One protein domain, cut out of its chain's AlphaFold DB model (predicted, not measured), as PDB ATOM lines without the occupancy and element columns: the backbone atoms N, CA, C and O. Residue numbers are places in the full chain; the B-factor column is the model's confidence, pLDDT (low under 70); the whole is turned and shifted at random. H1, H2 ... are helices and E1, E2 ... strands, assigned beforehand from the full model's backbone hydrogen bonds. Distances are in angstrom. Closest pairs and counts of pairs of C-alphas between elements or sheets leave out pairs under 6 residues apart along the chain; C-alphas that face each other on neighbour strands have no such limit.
ATOM      1  N   ALA A  31     137.210 136.961  92.439       81.94
ATOM      2  CA  ALA A  31     136.323 137.344  93.532       81.94
ATOM      3  C   ALA A  31     134.837 137.033  93.259       81.94
ATOM      4  O   ALA A  31     134.105 136.641  94.162       81.94
ATOM      5  N   GLY A  32     134.360 137.179  92.020       83.94
ATOM      6  CA  GLY A  32     133.009 136.776  91.618       83.94
ATOM      7  C   GLY A  32     132.815 135.259  91.673       83.94
ATOM      8  O   GLY A  32     131.836 134.780  92.245       83.94
ATOM      9  N   GLN A  33     133.781 134.496  91.152       88.00
ATOM     10  CA  GLN A  33     133.748 133.031  91.210       88.00
ATOM     11  C   GLN A  33     133.833 132.513  92.651       88.00
ATOM     12  O   GLN A  33     133.094 131.603  93.029       88.00
ATOM     13  N   ALA A  34     134.693 133.117  93.474       86.94
ATOM     14  CA  ALA A  34     134.799 132.787  94.885       86.94
ATOM     15  C   ALA A  34     133.468 132.963  95.615       86.94
ATOM     16  O   ALA A  34     133.014 132.049  96.300       86.94
ATOM     17  N   ARG A  35     132.813 134.116  95.430       84.75
ATOM     18  CA  ARG A  35     131.510 134.405  96.038       84.75
ATOM     19  C   ARG A  35     130.449 133.390  95.624       84.75
ATOM     20  O   ARG A  35     129.697 132.932  96.479       84.75
ATOM     21  N   ALA A  36     130.432 132.980  94.355       84.88
ATOM     22  CA  ALA A  36     129.522 131.943  93.874       84.88
ATOM     23  C   ALA A  36     129.751 130.591  94.578       84.88
ATOM     24  O   ALA A  36     128.792 129.972  95.036       84.88
ATOM     25  N   LEU A  37     131.006 130.161  94.734       82.44
ATOM     26  CA  LEU A  37     131.349 128.926  95.452       82.44
ATOM     27  C   LEU A  37     130.972 128.998  96.933       82.44
ATOM     28  O   LEU A  37     130.355 128.082  97.475       82.44
ATOM     29  N   MET A  38     131.250 130.129  97.580       83.62
ATOM     30  CA  MET A  38     130.859 130.349  98.969       83.62
ATOM     31  C   MET A  38     129.334 130.377  99.122       83.62
ATOM     32  O   MET A  38     128.807 129.862 100.105       83.62
ATOM     33  N   ALA A  39     128.588 130.942  98.171       80.88
ATOM     34  CA  ALA A  39     127.124 130.895  98.176       80.88
ATOM     35  C   ALA A  39     126.584 129.457  98.062       80.88
ATOM     36  O   ALA A  39     125.547 129.149  98.647       80.88
ATOM     37  N   GLN A  40     127.315 128.568  97.384       83.19
ATOM     38  CA  GLN A  40     127.023 127.129  97.298       83.19
ATOM     39  C   GLN A  40     127.486 126.336  98.534       83.19
ATOM     40  O   GLN A  40     127.229 125.139  98.630       83.19
ATOM     41  N   GLY A  41     128.138 126.992  99.497       80.81
ATOM     42  CA  GLY A  41     128.641 126.375 100.724       80.81
ATOM     43  C   GLY A  41     130.082 125.871 100.640       80.81
ATOM     44  O   GLY A  41     130.609 125.421 101.654       80.81
ATOM     45  N   ASP A  42     130.753 125.997  99.492       86.94
ATOM     46  CA  ASP A  42     132.184 125.695  99.363       86.94
ATOM     47  C   ASP A  42     133.026 126.894  99.831       86.94
ATOM     48  O   ASP A  42     133.644 127.635  99.056       86.94
ATOM     49  N   ASN A  43     132.987 127.130 101.147       87.12
ATOM     50  CA  ASN A  43     133.653 128.272 101.769       87.12
ATOM     51  C   ASN A  43     135.180 128.182 101.646       87.12
ATOM     52  O   ASN A  43     135.844 129.208 101.507       87.12
ATOM     53  N   TRP A  44     135.733 126.966 101.693       87.56
ATOM     54  CA  TRP A  44     137.176 126.739 101.654       87.56
ATOM     55  C   TRP A  44     137.762 127.051 100.276       87.56
ATOM     56  O   TRP A  44     138.731 127.809 100.177       87.56
ATOM     57  N   LEU A  45     137.166 126.523  99.198       88.19
ATOM     58  CA  LEU A  45     137.641 126.819  97.848       88.19
ATOM     59  C   LEU A  45     137.444 128.300  97.510       88.19
ATOM     60  O   LEU A  45     138.334 128.929  96.932       88.19
ATOM     61  N   GLY A  46     136.315 128.873  97.934       89.56
ATOM     62  CA  GLY A  46     136.044 130.299  97.794       89.56
ATOM     63  C   GLY A  46     137.077 131.184  98.495       89.56
ATOM     64  O   GLY A  46     137.636 132.081  97.869       89.56
ATOM     65  N   ALA A  47     137.417 130.899  99.756       89.19
ATOM     66  CA  ALA A  47     138.449 131.643 100.482       89.19
ATOM     67  C   ALA A  47     139.825 131.557  99.793       89.19
ATOM     68  O   ALA A  47     140.552 132.548  99.722       89.19
ATOM     69  N   ASN A  48     140.170 130.403  99.215       91.38
ATOM     70  CA  ASN A  48     141.407 130.250  98.448       91.38
ATOM     71  C   ASN A  48     141.422 131.059  97.148       91.38
ATOM     72  O   ASN A  48     142.460 131.618  96.795       91.38
ATOM     73  N   LEU A  49     140.292 131.150  96.443       92.50
ATOM     74  CA  LEU A  49     140.151 132.038  95.288       92.50
ATOM     75  C   LEU A  49     140.273 133.512  95.685       92.50
ATOM     76  O   LEU A  49     140.942 134.265  94.989       92.50
ATOM     77  N   LEU A  50     139.704 133.913  96.823       94.12
ATOM     78  CA  LEU A  50     139.843 135.280  97.339       94.12
ATOM     79  C   LEU A  50     141.281 135.613  97.722       94.12
ATOM     80  O   LEU A  50     141.740 136.718  97.455       94.12
ATOM     81  N   ARG A  51     142.023 134.650  98.278       94.88
ATOM     82  CA  ARG A  51     143.455 134.822  98.547       94.88
ATOM     83  C   ARG A  51     144.228 135.099  97.256       94.88
ATOM     84  O   ARG A  51     145.104 135.957  97.247       94.88
ATOM     85  N   ARG A  52     143.890 134.404  96.163       93.25
ATOM     86  CA  ARG A  52     144.476 134.677  94.841       93.25
ATOM     87  C   ARG A  52     144.048 136.034  94.287       93.25
ATOM     88  O   ARG A  52     144.898 136.734  93.750       93.25
ATOM     89  N   ALA A  53     142.789 136.426  94.481       92.19
ATOM     90  CA  ALA A  53     142.296 137.737  94.070       92.19
ATOM     91  C   ALA A  53     143.074 138.874  94.756       92.19
ATOM     92  O   ALA A  53     143.567 139.753  94.062       92.19
ATOM     93  N   VAL A  54     143.282 138.796  96.077       94.56
ATOM     94  CA  VAL A  54     144.109 139.759  96.835       94.56
ATOM     95  C   VAL A  54     145.555 139.783  96.336       94.56
ATOM     96  O   VAL A  54     146.135 140.847  96.173       94.56
ATOM     97  N   ALA A  55     146.141 138.620  96.034       93.00
ATOM     98  CA  ALA A  55     147.503 138.559  95.500       93.00
ATOM     99  C   ALA A  55     147.647 139.210  94.109       93.00
ATOM    100  O   ALA A  55     148.749 139.600  93.732       93.00
ATOM    101  N   LYS A  56     146.557 139.301  93.333       92.12
ATOM    102  CA  LYS A  56     146.530 139.992  92.035       92.12
ATOM    103  C   LYS A  56     146.222 141.478  92.172       92.12
ATOM    104  O   LYS A  56     146.769 142.274  91.419       92.12
ATOM    105  N   ASP A  57     145.327 141.817  93.089       91.62
ATOM    106  CA  ASP A  57     144.876 143.174  93.366       91.62
ATOM    107  C   ASP A  57     144.542 143.309  94.856       91.62
ATOM    108  O   ASP A  57     143.518 142.805  95.327       91.62
ATOM    109  N   ASP A  58     145.409 144.005  95.591       92.69
ATOM    110  CA  ASP A  58     145.298 144.214  97.039       92.69
ATOM    111  C   ASP A  58     144.359 145.383  97.395       92.69
ATOM    112  O   ASP A  58     144.646 146.245  98.233       92.69
ATOM    113  N   SER A  59     143.212 145.443  96.720       92.56
ATOM    114  CA  SER A  59     142.179 146.443  96.970       92.56
ATOM    115  C   SER A  59     141.450 146.187  98.301       92.56
ATOM    116  O   SER A  59     141.308 145.031  98.729       92.56
ATOM    117  N   PRO A  60     140.954 147.242  98.982       91.88
ATOM    118  CA  PRO A  60     140.148 147.100 100.197       91.88
ATOM    119  C   PRO A  60     138.960 146.144 100.024       91.88
ATOM    120  O   PRO A  60     138.664 145.355 100.920       91.88
ATOM    121  N   GLU A  61     138.324 146.140  98.852       91.00
ATOM    122  CA  GLU A  61     137.226 145.241  98.501       91.00
ATOM    123  C   GLU A  61     137.668 143.772  98.480       91.00
ATOM    124  O   GLU A  61     137.002 142.905  99.054       91.00
ATOM    125  N   ASN A  62     138.800 143.460  97.840       92.44
ATOM    126  CA  ASN A  62     139.315 142.090  97.792       92.44
ATOM    127  C   ASN A  62     139.747 141.608  99.181       92.44
ATOM    128  O   ASN A  62     139.433 140.472  99.557       92.44
ATOM    129  N   ARG A  63     140.385 142.475  99.977       94.69
ATOM    130  CA  ARG A  63     140.736 142.184 101.376       94.69
ATOM    131  C   ARG A  63     139.495 141.945 102.233       94.69
ATOM    132  O   ARG A  63     139.456 140.965 102.979       94.69
ATOM    133  N   PHE A  64     138.453 142.762 102.083       93.75
ATOM    134  CA  PHE A  64     137.192 142.595 102.808       93.75
ATOM    135  C   PHE A  64     136.519 141.259 102.472       93.75
ATOM    136  O   PHE A  64     136.065 140.521 103.359       93.75
ATOM    137  N   ASN A  65     136.500 140.902 101.186       93.19
ATOM    138  CA  ASN A  65     135.981 139.617 100.742       93.19
ATOM    139  C   ASN A  65     136.796 138.456 101.326       93.19
ATOM    140  O   ASN A  65     136.210 137.526 101.884       93.19
ATOM    141  N   LEU A  66     138.133 138.517 101.275       95.19
ATOM    142  CA  LEU A  66     139.008 137.496 101.859       95.19
ATOM    143  C   LEU A  66     138.779 137.331 103.368       95.19
ATOM    144  O   LEU A  66     138.617 136.202 103.835       95.19
ATOM    145  N   ALA A  67     138.692 138.432 104.117       94.25
ATOM    146  CA  ALA A  67     138.379 138.409 105.547       94.25
ATOM    147  C   ALA A  67     137.033 137.721 105.821       94.25
ATOM    148  O   ALA A  67     136.917 136.899 106.732       94.25
ATOM    149  N   THR A  68     136.035 137.971 104.970       91.88
ATOM    150  CA  THR A  68     134.732 137.294 105.025       91.88
ATOM    151  C   THR A  68     134.858 135.792 104.744       91.88
ATOM    152  O   THR A  68     134.219 134.977 105.414       91.88
ATOM    153  N   GLY A  69     135.714 135.392 103.799       89.38
ATOM    154  CA  GLY A  69     136.060 133.988 103.546       89.38
ATOM    155  C   GLY A  69     136.710 133.302 104.747       89.38
ATOM    156  O   GLY A  69     136.318 132.193 105.121       89.38
ATOM    157  N   TYR A  70     137.647 133.977 105.409       93.44
ATOM    158  CA  TYR A  70     138.269 133.490 106.640       93.44
ATOM    159  C   TYR A  70     137.270 133.371 107.792       93.44
ATOM    160  O   TYR A  70     137.229 132.338 108.460       93.44
ATOM    161  N   LEU A  71     136.374 134.344 107.961       88.94
ATOM    162  CA  LEU A  71     135.309 134.273 108.962       88.94
ATOM    163  C   LEU A  71     134.406 133.045 108.753       88.94
ATOM    164  O   LEU A  71     134.099 132.327 109.707       88.94
ATOM    165  N   ARG A  72     134.014 132.773 107.500       86.75
ATOM    166  CA  ARG A  72     133.146 131.640 107.133       86.75
ATOM    167  C   ARG A  72     133.825 130.275 107.254       86.75
ATOM    168  O   ARG A  72     133.130 129.284 107.430       86.75
ATOM    169  N   THR A  73     135.155 130.231 107.212       86.44
ATOM    170  CA  THR A  73     135.969 129.017 107.418       86.44
ATOM    171  C   THR A  73     136.527 128.906 108.843       86.44
ATOM    172  O   THR A  73     137.398 128.081 109.113       86.44
ATOM    173  N   ASN A  74     136.026 129.729 109.773       88.44
ATOM    174  CA  ASN A  74     136.439 129.774 111.180       88.44
ATOM    175  C   ASN A  74     137.925 130.123 111.416       88.44
ATOM    176  O   ASN A  74     138.483 129.825 112.471       88.44
ATOM    177  N   ARG A  75     138.561 130.797 110.456       89.62
ATOM    178  CA  ARG A  75     139.919 131.354 110.550       89.62
ATOM    179  C   ARG A  75     139.870 132.753 111.172       89.62
ATOM    180  O   ARG A  75     140.092 133.768 110.512       89.62
ATOM    181  N   LEU A  76     139.439 132.806 112.434       88.94
ATOM    182  CA  LEU A  76     139.057 134.058 113.102       88.94
ATOM    183  C   LEU A  76     140.236 135.013 113.304       88.94
ATOM    184  O   LEU A  76     140.056 136.222 113.172       88.94
ATOM    185  N   THR A  77     141.434 134.485 113.565       88.81
ATOM    186  CA  THR A  77     142.657 135.279 113.737       88.81
ATOM    187  C   THR A  77     142.999 136.056 112.468       88.81
ATOM    188  O   THR A  77     143.221 137.266 112.515       88.81
ATOM    189  N   GLU A  78     142.995 135.389 111.315       92.81
ATOM    190  CA  GLU A  78     143.312 136.033 110.042       92.81
ATOM    191  C   GLU A  78     142.210 136.991 109.600       92.81
ATOM    192  O   GLU A  78     142.516 138.081 109.116       92.81
ATOM    193  N   ALA A  79     140.941 136.620 109.807       93.75
ATOM    194  CA  ALA A  79     139.813 137.511 109.554       93.75
ATOM    195  C   ALA A  79     139.921 138.790 110.396       93.75
ATOM    196  O   ALA A  79     139.796 139.889 109.862       93.75
ATOM    197  N   ARG A  80     140.207 138.657 111.700       91.62
ATOM    198  CA  ARG A  80     140.387 139.786 112.620       91.62
ATOM    199  C   ARG A  80     141.471 140.732 112.133       91.62
ATOM    200  O   ARG A  80     141.215 141.926 112.083       91.62
ATOM    201  N   ARG A  81     142.651 140.207 111.793       93.69
ATOM    202  CA  ARG A  81     143.777 141.037 111.353       93.69
ATOM    203  C   ARG A  81     143.381 141.909 110.163       93.69
ATOM    204  O   ARG A  81     143.529 143.118 110.217       93.69
ATOM    205  N   ILE A  82     142.786 141.302 109.135       93.12
ATOM    206  CA  ILE A  82     142.380 142.043 107.935       93.12
ATOM    207  C   ILE A  82     141.265 143.051 108.257       93.12
ATOM    208  O   ILE A  82     141.311 144.179 107.780       93.12
ATOM    209  N   TYR A  83     140.278 142.693 109.085       93.19
ATOM    210  CA  TYR A  83     139.230 143.641 109.480       93.19
ATOM    211  C   TYR A  83     139.750 144.798 110.348       93.19
ATOM    212  O   TYR A  83     139.177 145.880 110.289       93.19
ATOM    213  N   GLN A  84     140.812 144.606 111.138       91.12
ATOM    214  CA  GLN A  84     141.467 145.694 111.876       91.12
ATOM    215  C   GLN A  84     142.113 146.696 110.921       91.12
ATOM    216  O   GLN A  84     141.885 147.894 111.071       91.12
ATOM    217  N   ASP A  85     142.838 146.207 109.914       91.06
ATOM    218  CA  ASP A  85     143.447 147.060 108.889       91.06
ATOM    219  C   ASP A  85     142.358 147.833 108.117       91.06
ATOM    220  O   ASP A  85     142.419 149.054 107.965       91.06
ATOM    221  N   LEU A  86     141.287 147.143 107.711       91.06
ATOM    222  CA  LEU A  86     140.175 147.739 106.961       91.06
ATOM    223  C   LEU A  86     139.305 148.699 107.777       91.06
ATOM    224  O   LEU A  86     138.710 149.599 107.193       91.06
ATOM    225  N   ALA A  87     139.233 148.559 109.102       86.00
ATOM    226  CA  ALA A  87     138.541 149.529 109.956       86.00
ATOM    227  C   ALA A  87     139.215 150.916 109.937       86.00
ATOM    228  O   ALA A  87     138.582 151.914 110.279       86.00
ATOM    229  N   ILE A  88     140.485 150.979 109.527       83.62
ATOM    230  CA  ILE A  88     141.250 152.218 109.378       83.62
ATOM    231  C   ILE A  88     141.301 152.628 107.902       83.62
ATOM    232  O   ILE A  88     140.971 153.761 107.563       83.62
ATOM    233  N   GLU A  89     141.688 151.709 107.015       79.44
ATOM    234  CA  GLU A  89     141.953 152.000 105.599       79.44
ATOM    235  C   GLU A  89     140.703 152.005 104.713       79.44
ATOM    236  O   GLU A  89     140.701 152.622 103.651       79.44
ATOM    237  N   GLY A  90     139.639 151.312 105.121       75.81
ATOM    238  CA  GLY A  90     138.418 151.136 104.329       75.81
ATOM    239  C   GLY A  90     137.460 152.324 104.362       75.81
ATOM    240  O   GLY A  90     136.352 152.213 103.838       75.81
ATOM    241  N   GLN A  91     137.850 153.436 104.991       79.31
ATOM    242  CA  GLN A  91     137.011 154.625 105.106       79.31
ATOM    243  C   GLN A  91     136.672 155.157 103.715       79.31
ATOM    244  O   GLN A  91     137.548 155.281 102.861       79.31
ATOM    245  N   THR A  92     135.408 155.520 103.497       81.06
ATOM    246  CA  THR A  92     134.858 156.049 102.235       81.06
ATOM    247  C   THR A  92     134.781 155.049 101.079       81.06
ATOM    248  O   THR A  92     134.262 155.390 100.014       81.06
ATOM    249  N   VAL A  93     135.229 153.803 101.278       84.94
ATOM    250  CA  VAL A  93     135.082 152.739 100.282       84.94
ATOM    251  C   VAL A  93     133.731 152.071 100.485       84.94
ATOM    252  O   VAL A  93     133.495 151.380 101.477       84.94
ATOM    253  N   VAL A  94     132.827 152.284  99.529       86.12
ATOM    254  CA  VAL A  94     131.457 151.776  99.596       86.12
ATOM    255  C   VAL A  94     131.327 150.509  98.763       86.12
ATOM    256  O   VAL A  94     131.511 150.527  97.548       86.12
ATOM    257  N   MET A  95     130.933 149.416  99.409       83.81
ATOM    258  CA  MET A  95     130.711 148.127  98.768       83.81
ATOM    259  C   MET A  95     129.221 147.764  98.774       83.81
ATOM    260  O   MET A  95     128.496 148.032  99.731       83.81
ATOM    261  N   ALA A  96     128.747 147.134  97.700       81.25
ATOM    262  CA  ALA A  96     127.427 146.513  97.672       81.25
ATOM    263  C   ALA A  96     127.480 145.135  98.347       81.25
ATOM    264  O   ALA A  96     128.343 144.315  98.031       81.25
ATOM    265  N   ALA A  97     126.545 144.859  99.253       71.56
ATOM    266  CA  ALA A  97     126.416 143.530  99.830       71.56
ATOM    267  C   ALA A  97     125.923 142.533  98.784       71.56
ATOM    268  O   ALA A  97     125.028 142.831  97.987       71.56
ATOM    269  N   ASP A  98     126.471 141.320  98.839       64.31
ATOM    270  CA  ASP A  98     125.916 140.220  98.069       64.31
ATOM    271  C   ASP A  98     124.470 139.955  98.518       64.31
ATOM    272  O   ASP A  98     124.174 139.968  99.723       64.31
ATOM    273  N   PRO A  99     123.554 139.675  97.579       53.56
ATOM    274  CA  PRO A  99     122.203 139.279  97.933       53.56
ATOM    275  C   PRO A  99     122.264 137.981  98.746       53.56
ATOM    276  O   PRO A  99     122.686 136.937  98.251       53.56
ATOM    277  N   ALA A 100     121.839 138.035 100.011       49.31
ATOM    278  CA  ALA A 100     121.722 136.840 100.834       49.31
ATOM    279  C   ALA A 100     120.686 135.888 100.193       49.31
ATOM    280  O   ALA A 100     119.519 136.272 100.062       49.31
ATOM    281  N   PRO A 101     121.052 134.643  99.824       41.28
ATOM    282  CA  PRO A 101     120.216 133.780  98.981       41.28
ATOM    283  C   PRO A 101     118.946 133.236  99.661       41.28
ATOM    284  O   PRO A 101     118.204 132.489  99.035       41.28
ATOM    285  N   ARG A 102     118.676 133.569 100.933       39.16
ATOM    286  CA  ARG A 102     117.554 132.986 101.696       39.16
ATOM    287  C   ARG A 102     116.587 133.963 102.355       39.16
ATOM    288  O   ARG A 102     115.548 133.513 102.819       39.16
ATOM    289  N   THR A 103     116.877 135.260 102.412       38.62
ATOM    290  CA  THR A 103     116.052 136.182 103.217       38.62
ATOM    291  C   THR A 103     115.599 137.439 102.489       38.62
ATOM    292  O   THR A 103     114.759 138.149 103.031       38.62
ATOM    293  N   GLY A 104     116.148 137.780 101.314       39.53
ATOM    294  CA  GLY A 104     115.886 139.070 100.645       39.53
ATOM    295  C   GLY A 104     116.388 140.304 101.423       39.53
ATOM    296  O   GLY A 104     116.579 141.370 100.845       39.53
ATOM    297  N   LEU A 105     116.684 140.149 102.717       39.47
ATOM    298  CA  LEU A 105     117.270 141.121 103.632       39.47
ATOM    299  C   LEU A 105     118.766 141.275 103.332       39.47
ATOM    300  O   LEU A 105     119.618 140.660 103.969       39.47
ATOM    301  N   GLY A 106     119.091 142.072 102.317       43.72
ATOM    302  CA  GLY A 106     120.473 142.399 101.955       43.72
ATOM    303  C   GLY A 106     120.705 142.614 100.465       43.72
ATOM    304  O   GLY A 106     121.742 143.158 100.101       43.72
ATOM    305  N   ALA A 107     119.745 142.248  99.611       48.94
ATOM    306  CA  ALA A 107     119.818 142.571  98.193       48.94
ATOM    307  C   ALA A 107     119.792 144.100  98.013       48.94
ATOM    308  O   ALA A 107     118.800 144.750  98.335       48.94
ATOM    309  N   GLY A 108     120.901 144.667  97.533       57.81
ATOM    310  CA  GLY A 108     121.002 146.090  97.201       57.81
ATOM    311  C   GLY A 108     121.388 147.025  98.349       57.81
ATOM    312  O   GLY A 108     121.356 148.236  98.146       57.81
ATOM    313  N   ARG A 109     121.780 146.519  99.531       78.31
ATOM    314  CA  ARG A 109     122.379 147.400 100.550       78.31
ATOM    315  C   ARG A 109     123.820 147.727 100.161       78.31
ATOM    316  O   ARG A 109     124.583 146.826  99.815       78.31
ATOM    317  N   THR A 110     124.193 148.993 100.250       81.56
ATOM    318  CA  THR A 110     125.592 149.419 100.245       81.56
ATOM    319  C   THR A 110     126.057 149.653 101.677       81.56
ATOM    320  O   THR A 110     125.243 149.902 102.567       81.56
ATOM    321  N   PHE A 111     127.354 149.523 101.922       84.38
ATOM    322  CA  PHE A 111     127.962 149.784 103.221       84.38
ATOM    323  C   PHE A 111     129.377 150.329 103.044       84.38
ATOM    324  O   PHE A 111     130.039 150.020 102.055       84.38
ATOM    325  N   ASP A 112     129.826 151.127 104.008       89.88
ATOM    326  CA  ASP A 112     131.223 151.539 104.121       89.88
ATOM    327  C   ASP A 112     132.057 150.380 104.689       89.88
ATOM    328  O   ASP A 112     131.666 149.740 105.676       89.88
ATOM    329  N   ILE A 113     133.182 150.065 104.041       88.12
ATOM    330  CA  ILE A 113     134.020 148.921 104.415       88.12
ATOM    331  C   ILE A 113     134.585 149.080 105.827       88.12
ATOM    332  O   ILE A 113     134.663 148.074 106.538       88.12
ATOM    333  N   ALA A 114     134.950 150.286 106.266       85.56
ATOM    334  CA  ALA A 114     135.482 150.481 107.611       85.56
ATOM    335  C   ALA A 114     134.414 150.222 108.681       85.56
ATOM    336  O   ALA A 114     134.664 149.478 109.636       85.56
ATOM    337  N   GLU A 115     133.202 150.753 108.499       83.81
ATOM    338  CA  GLU A 115     132.096 150.539 109.443       83.81
ATOM    339  C   GLU A 115     131.679 149.068 109.527       83.81
ATOM    340  O   GLU A 115     131.523 148.505 110.618       83.81
ATOM    341  N   GLU A 116     131.523 148.411 108.376       88.69
ATOM    342  CA  GLU A 116     131.167 146.997 108.347       88.69
ATOM    343  C   GLU A 116     132.302 146.148 108.940       88.69
ATOM    344  O   GLU A 116     132.025 145.227 109.706       88.69
ATOM    345  N   SER A 117     133.574 146.481 108.689       88.06
ATOM    346  CA  SER A 117     134.722 145.788 109.300       88.06
ATOM    347  C   SER A 117     134.719 145.904 110.827       88.06
ATOM    348  O   SER A 117     134.887 144.895 111.515       88.06
ATOM    349  N   ALA A 118     134.432 147.087 111.378       86.81
ATOM    350  CA  ALA A 118     134.283 147.272 112.823       86.81
ATOM    351  C   ALA A 118     133.139 146.421 113.404       86.81
ATOM    352  O   ALA A 118     133.301 145.766 114.438       86.81
ATOM    353  N   SER A 119     132.007 146.347 112.701       85.44
ATOM    354  CA  SER A 119     130.895 145.458 113.063       85.44
ATOM    355  C   SER A 119     131.313 143.977 113.062       85.44
ATOM    356  O   SER A 119     130.991 143.224 113.989       85.44
ATOM    357  N   ARG A 120     132.111 143.541 112.074       88.38
ATOM    358  CA  ARG A 120     132.646 142.166 112.020       88.38
ATOM    359  C   ARG A 120     133.629 141.869 113.151       88.38
ATOM    360  O   ARG A 120     133.606 140.753 113.670       88.38
ATOM    361  N   LEU A 121     134.430 142.840 113.584       87.38
ATOM    362  CA  LEU A 121     135.309 142.685 114.748       87.38
ATOM    363  C   LEU A 121     134.518 142.454 116.040       87.38
ATOM    364  O   LEU A 121     134.864 141.556 116.809       87.38
ATOM    365  N   LEU A 122     133.420 143.189 116.248       85.62
ATOM    366  CA  LEU A 122     132.516 142.954 117.379       85.62
ATOM    367  C   LEU A 122     131.907 141.549 117.348       85.62
ATOM    368  O   LEU A 122     131.847 140.878 118.380       85.62
ATOM    369  N   TYR A 123     131.487 141.088 116.167       83.19
ATOM    370  CA  TYR A 123     130.963 139.735 115.986       83.19
ATOM    371  C   TYR A 123     132.005 138.656 116.306       83.19
ATOM    372  O   TYR A 123     131.689 137.683 116.990       83.19
ATOM    373  N   ILE A 124     133.249 138.830 115.850       84.69
ATOM    374  CA  ILE A 124     134.350 137.914 116.176       84.69
ATOM    375  C   ILE A 124     134.588 137.884 117.692       84.69
ATOM    376  O   ILE A 124     134.649 136.800 118.268       84.69
ATOM    377  N   GLY A 125     134.662 139.049 118.349       82.00
ATOM    378  CA  GLY A 125     134.832 139.130 119.805       82.00
ATOM    379  C   GLY A 125     133.710 138.429 120.575       82.00
ATOM    380  O   GLY A 125     133.966 137.749 121.569       82.00
ATOM    381  N   TRP A 126     132.475 138.508 120.075       82.88
ATOM    382  CA  TRP A 126     131.340 137.805 120.666       82.88
ATOM    383  C   TRP A 126     131.443 136.288 120.505       82.88
ATOM    384  O   TRP A 126     131.240 135.556 121.473       82.88
ATOM    385  N   ARG A 127     131.796 135.807 119.304       80.00
ATOM    386  CA  ARG A 127     131.981 134.368 119.043       80.00
ATOM    387  C   ARG A 127     133.065 133.745 119.915       80.00
ATOM    388  O   ARG A 127     132.977 132.567 120.238       80.00
ATOM    389  N   GLU A 128     134.072 134.526 120.284       80.25
ATOM    390  CA  GLU A 128     135.154 134.095 121.170       80.25
ATOM    391  C   GLU A 128     134.847 134.302 122.663       80.25
ATOM    392  O   GLU A 128     135.703 134.046 123.506       80.25
ATOM    393  N   GLY A 129     133.644 134.774 123.011       75.12
ATOM    394  CA  GLY A 129     133.246 135.032 124.398       75.12
ATOM    395  C   GLY A 129     133.979 136.209 125.056       75.12
ATOM    396  O   GLY A 129     133.880 136.390 126.267       75.12
ATOM    397  N   GLN A 130     134.703 137.017 124.276       62.59
ATOM    398  CA  GLN A 130     135.443 138.191 124.754       62.59
ATOM    399  C   GLN A 130     134.526 139.402 124.966       62.59
ATOM    400  O   GLN A 130     134.843 140.286 125.759       62.59
ATOM    401  N   THR A 131     133.372 139.446 124.294       56.53
ATOM    402  CA  THR A 131     132.362 140.498 124.456       56.53
ATOM    403  C   THR A 131     130.990 139.897 124.778       56.53
ATOM    404  O   THR A 131     130.621 138.827 124.286       56.53
ATOM    405  N   ARG A 132     130.192 140.579 125.621       50.47
ATOM    406  CA  ARG A 132     128.754 140.262 125.747       50.47
ATOM    407  C   ARG A 132     128.102 140.426 124.374       50.47
ATOM    408  O   ARG A 132     128.460 141.353 123.653       50.47
ATOM    409  N   ALA A 133     127.145 139.548 124.051       46.41
ATOM    410  CA  ALA A 133     126.388 139.577 122.798       46.41
ATOM    411  C   ALA A 133     126.033 141.014 122.402       46.41
ATOM    412  O   ALA A 133     125.330 141.682 123.170       46.41
ATOM    413  N   PRO A 134     126.522 141.522 121.255       46.12
ATOM    414  CA  PRO A 134     126.183 142.860 120.836       46.12
ATOM    415  C   PRO A 134     124.689 142.837 120.532       46.12
ATOM    416  O   PRO A 134     124.246 142.185 119.584       46.12
ATOM    417  N   ALA A 135     123.902 143.556 121.336       42.97
ATOM    418  CA  ALA A 135     122.462 143.734 121.132       42.97
ATOM    419  C   ALA A 135     122.124 144.348 119.750       42.97
ATOM    420  O   ALA A 135     120.962 144.451 119.371       42.97
ATOM    421  N   THR A 136     123.145 144.741 118.988       41.19
ATOM    422  CA  THR A 136     123.116 145.406 117.690       41.19
ATOM    423  C   THR A 136     123.204 144.473 116.476       41.19
ATOM    424  O   THR A 136     122.912 144.926 115.376       41.19
ATOM    425  N   ILE A 137     123.523 143.177 116.617       44.56
ATOM    426  CA  ILE A 137     123.592 142.258 115.451       44.56
ATOM    427  C   ILE A 137     122.192 141.860 114.933       44.56
ATOM    428  O   ILE A 137     122.048 141.407 113.799       44.56
ATOM    429  N   ALA A 138     121.132 142.098 115.714       36.66
ATOM    430  CA  ALA A 138     119.755 141.758 115.341       36.66
ATOM    431  C   ALA A 138     119.031 142.813 114.477       36.66
ATOM    432  O   ALA A 138     117.973 142.516 113.927       36.66
ATOM    433  N   ALA A 139     119.567 144.029 114.326       34.72
ATOM    434  CA  ALA A 139     118.916 145.101 113.573       34.72
ATOM    435  C   ALA A 139     119.922 145.738 112.612       34.72
ATOM    436  O   ALA A 139     120.806 146.469 113.041       34.72
ATOM    437  N   GLY A 140     119.802 145.427 111.318       35.03
ATOM    438  CA  GLY A 140     120.708 145.854 110.248       35.03
ATOM    439  C   GLY A 140     120.816 147.369 110.057       35.03
ATOM    440  O   GLY A 140     120.285 147.907 109.092       35.03
ATOM    441  N   GLY A 141     121.540 148.042 110.945       34.94
ATOM    442  CA  GLY A 141     121.900 149.447 110.841       34.94
ATOM    443  C   GLY A 141     123.352 149.638 111.249       34.94
ATOM    444  O   GLY A 141     123.712 149.385 112.398       34.94
ATOM    445  N   ALA A 142     124.173 150.074 110.295       36.69
ATOM    446  CA  ALA A 142     125.539 150.512 110.537       36.69
ATOM    447  C   ALA A 142     125.557 151.623 111.600       36.69
ATOM    448  O   ALA A 142     124.735 152.544 111.570       36.69
ATOM    449  N   ARG A 143     126.469 151.516 112.569       39.34
ATOM    450  CA  ARG A 143     126.834 152.609 113.474       39.34
ATOM    451  C   ARG A 143     128.345 152.573 113.679       39.34
ATOM    452  O   ARG A 143     128.885 151.507 113.965       39.34
ATOM    453  N   SER A 144     128.959 153.744 113.509       35.66
ATOM    454  CA  SER A 144     130.393 154.049 113.568       35.66
ATOM    455  C   SER A 144     131.200 153.221 114.582       35.66
ATOM    456  O   SER A 144     130.779 153.010 115.726       35.66
ATOM    457  N   ALA A 145     132.411 152.837 114.164       38.06
ATOM    458  CA  ALA A 145     133.451 152.214 114.981       38.06
ATOM    459  C   ALA A 145     133.786 153.013 116.261       38.06
ATOM    460  O   ALA A 145     134.177 152.416 117.267       38.06
ATOM    461  N   ASP A 146     133.551 154.331 116.267       34.19
ATOM    462  CA  ASP A 146     133.815 155.221 117.405       34.19
ATOM    463  C   ASP A 146     132.935 154.917 118.630       34.19
ATOM    464  O   ASP A 146     133.320 155.190 119.766       34.19
ATOM    465  N   LEU A 147     131.756 154.314 118.431       38.97
ATOM    466  CA  LEU A 147     130.828 153.966 119.517       38.97
ATOM    467  C   LEU A 147     131.114 152.595 120.148       38.97
ATOM    468  O   LEU A 147     130.536 152.266 121.185       38.97
ATOM    469  N   ALA A 148     131.974 151.785 119.531       41.47
ATOM    470  CA  ALA A 148     132.163 150.384 119.895       41.47
ATOM    471  C   ALA A 148     133.314 150.131 120.885       41.47
ATOM    472  O   ALA A 148     133.413 149.024 121.414       41.47
ATOM    473  N   GLY A 149     134.178 151.123 121.148       34.06
ATOM    474  CA  GLY A 149     135.239 151.026 122.164       34.06
ATOM    475  C   GLY A 149     136.188 149.831 121.988       34.06
ATOM    476  O   GLY A 149     136.692 149.296 122.975       34.06
ATOM    477  N   VAL A 150     136.399 149.364 120.752       39.59
ATOM    478  CA  VAL A 150     137.197 148.162 120.475       39.59
ATOM    479  C   VAL A 150     138.681 148.506 120.581       39.59
ATOM    480  O   VAL A 150     139.207 149.279 119.786       39.59
ATOM    481  N   ALA A 151     139.371 147.911 121.555       33.38
ATOM    482  CA  ALA A 151     140.820 148.025 121.679       33.38
ATOM    483  C   ALA A 151     141.506 147.337 120.482       33.38
ATOM    484  O   ALA A 151     141.560 146.108 120.392       33.38
ATOM    485  N   VAL A 152     142.034 148.137 119.554       34.72
ATOM    486  CA  VAL A 152     142.819 147.683 118.394       34.72
ATOM    487  C   VAL A 152     144.245 147.361 118.848       34.72
ATOM    488  O   VAL A 152     145.188 148.096 118.582       34.72
ATOM    489  N   SER A 153     144.420 146.279 119.602       36.19
ATOM    490  CA  SER A 153     145.759 145.781 119.936       36.19
ATOM    491  C   SER A 153     145.711 144.320 120.374       36.19
ATOM    492  O   SER A 153     145.628 144.014 121.562       36.19
ATOM    493  N   ALA A 154     145.784 143.402 119.412       36.72
ATOM    494  CA  ALA A 154     146.148 142.015 119.679       36.72
ATOM    495  C   ALA A 154     146.866 141.438 118.455       36.72
ATOM    496  O   ALA A 154     146.246 140.862 117.563       36.72
ATOM    497  N   ASN A 155     148.189 141.609 118.420       34.22
ATOM    498  CA  ASN A 155     149.059 140.822 117.555       34.22
ATOM    499  C   ASN A 155     148.968 139.359 118.003       34.22
ATOM    500  O   ASN A 155     149.489 139.007 119.060       34.22
ATOM    501  N   VAL A 156     148.312 138.512 117.214       41.78
ATOM    502  CA  VAL A 156     148.334 137.060 117.415       41.78
ATOM    503  C   VAL A 156     148.969 136.437 116.183       41.78
ATOM    504  O   VAL A 156     148.377 136.380 115.108       41.78
ATOM    505  N   ALA A 157     150.224 136.028 116.350       33.97
ATOM    506  CA  ALA A 157     151.001 135.325 115.346       33.97
ATOM    507  C   ALA A 157     150.556 133.857 115.276       33.97
ATOM    508  O   ALA A 157     150.573 133.148 116.282       33.97
ATOM    509  N   GLY A 158     150.181 133.410 114.079       42.56
ATOM    510  CA  GLY A 158     149.884 132.012 113.777       42.56
ATOM    511  C   GLY A 158     148.953 131.900 112.575       42.56
ATOM    512  O   GLY A 158     147.749 132.088 112.710       42.56
ATOM    513  N   GLU A 159     149.509 131.625 111.397       45.38
ATOM    514  CA  GLU A 159     148.729 131.320 110.194       45.38
ATOM    515  C   GLU A 159     148.048 129.951 110.363       45.38
ATOM    516  O   GLU A 159     148.708 128.960 110.690       45.38
ATOM    517  N   VAL A 160     146.726 129.872 110.173       53.81
ATOM    518  CA  VAL A 160     146.016 128.590 110.176       53.81
ATOM    519  C   VAL A 160     146.343 127.864 108.875       53.81
ATOM    520  O   VAL A 160     146.034 128.347 107.786       53.81
ATOM    521  N   THR A 161     146.954 126.684 108.991       58.41
ATOM    522  CA  THR A 161     147.322 125.855 107.839       58.41
ATOM    523  C   THR A 161     146.090 125.356 107.075       58.41
ATOM    524  O   THR A 161     145.013 125.144 107.643       58.41
ATOM    525  N   ASP A 162     146.255 125.126 105.770       51.97
ATOM    526  CA  ASP A 162     145.173 124.755 104.845       51.97
ATOM    527  C   ASP A 162     144.394 123.495 105.276       51.97
ATOM    528  O   ASP A 162     143.173 123.424 105.085       51.97
ATOM    529  N   ASP A 163     145.067 122.528 105.903       54.66
ATOM    530  CA  ASP A 163     144.445 121.300 106.413       54.66
ATOM    531  C   ASP A 163     143.621 121.542 107.683       54.66
ATOM    532  O   ASP A 163     142.547 120.955 107.856       54.66
ATOM    533  N   ARG A 164     144.065 122.462 108.548       64.12
ATOM    534  CA  ARG A 164     143.317 122.837 109.752       64.12
ATOM    535  C   ARG A 164     142.042 123.599 109.397       64.12
ATOM    536  O   ARG A 164     140.999 123.347 109.998       64.12
ATOM    537  N   ALA A 165     142.100 124.462 108.385       59.12
ATOM    538  CA  ALA A 165     140.924 125.151 107.859       59.12
ATOM    539  C   ALA A 165     139.892 124.167 107.272       59.12
ATOM    540  O   ALA A 165     138.692 124.323 107.498       59.12
ATOM    541  N   ARG A 166     140.350 123.119 106.569       67.12
ATOM    542  CA  ARG A 166     139.475 122.071 106.008       67.12
ATOM    543  C   ARG A 166     138.752 121.272 107.101       67.12
ATOM    544  O   ARG A 166     137.567 120.980 106.956       67.12
ATOM    545  N   GLN A 167     139.434 120.961 108.208       69.25
ATOM    546  CA  GLN A 167     138.810 120.314 109.372       69.25
ATOM    547  C   GLN A 167     137.745 121.193 110.034       69.25
ATOM    548  O   GLN A 167     136.663 120.701 110.341       69.25
ATOM    549  N   LEU A 168     138.025 122.483 110.239       61.62
ATOM    550  CA  LEU A 168     137.067 123.401 110.862       61.62
ATOM    551  C   LEU A 168     135.798 123.572 110.015       61.62
ATOM    552  O   LEU A 168     134.697 123.565 110.560       61.62
ATOM    553  N   ASP A 169     135.933 123.659 108.690       58.66
ATOM    554  CA  ASP A 169     134.779 123.734 107.786       58.66
ATOM    555  C   ASP A 169     133.938 122.442 107.805       58.66
ATOM    556  O   ASP A 169     132.707 122.498 107.820       58.66
ATOM    557  N   ALA A 170     134.587 121.275 107.897       65.81
ATOM    558  CA  ALA A 170     133.888 120.001 108.066       65.81
ATOM    559  C   ALA A 170     133.102 119.940 109.389       65.81
ATOM    560  O   ALA A 170     131.967 119.468 109.394       65.81
TER     561      ALA A 170
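AT A GLANCE: This is residues 31 to 170 of the 177 residues of an uncharacterized protein of Caulobacter sp. B11 (UniProt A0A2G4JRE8). Five helices, H1 to H5, stand side by side in a zigzag, running up and down, with the small E1 E2 hairpin by the first residues of H5; H6 packs on residues 43 to 44 of H2, and the long links 97 to 109 and 128 to 161 lie on the outside. The 140 printed residues hold H1 H2 H3 H4 E1 E2 H5 H6 in that order, mostly helix, with one antiparallel sheet, E1 - E2. The whole is compact, with a radius of gyration of the C-alphas of 14.5 A and spans of 36 by 36 by 28 A.

IN THESE COORDINATES: H1 is residues 31 to 39, from C-alpha 31 at (136.323, 137.344, 93.532), 12.2 A long. H2 is 43 to 56, 19.9 A; H3 60 to 72, 18.3 A; H4 76 to 89, 19.7 A. E1 is 94 to 96 and E2 110 to 112. H5 is 113 to 127, 20.7 A, and H6 162 to 170, 12.7 A, ending at C-alpha 170 (133.888, 120.001, 108.066).

HOW THE PARTS SIT: H1 and H2 touch as a helical hairpin, closest at the C-alphas of Ala 34 and Gly 46, 4.0 A. H3 is the hub, touching H1, H2, H4 and H5; its closest C-alphas to H2 are Gly 69 and Ala 47, 4.5 A. H3, H4 and H5 make an up and down bundle, each helix running against the one before; Ala 87 of H4 and Ala 114 of H5 have C-alphas 4.0 A apart. E1 and E2 form a hairpin, with N 95 and O 111 within hydrogen-bond range at 2.9 A. H6 touches H2 at a steep tilt of 38 degrees, closest at the C-alphas of Arg 166 and Trp 44, 6.8 A. Every O i to N i+4 pair is within hydrogen-bond range in H1, H2, H3, H5 and H6; in H4 it is 9 of 10.

THE WHOLE: The C-alphas of Gly 104 and Ala 157, 38.3 A apart, are the farthest apart. The printed part has no cut. The links E1 to E2 and H5 to H6 are long. Residues 98 to 108 and 130 to 170 have pLDDT under 70.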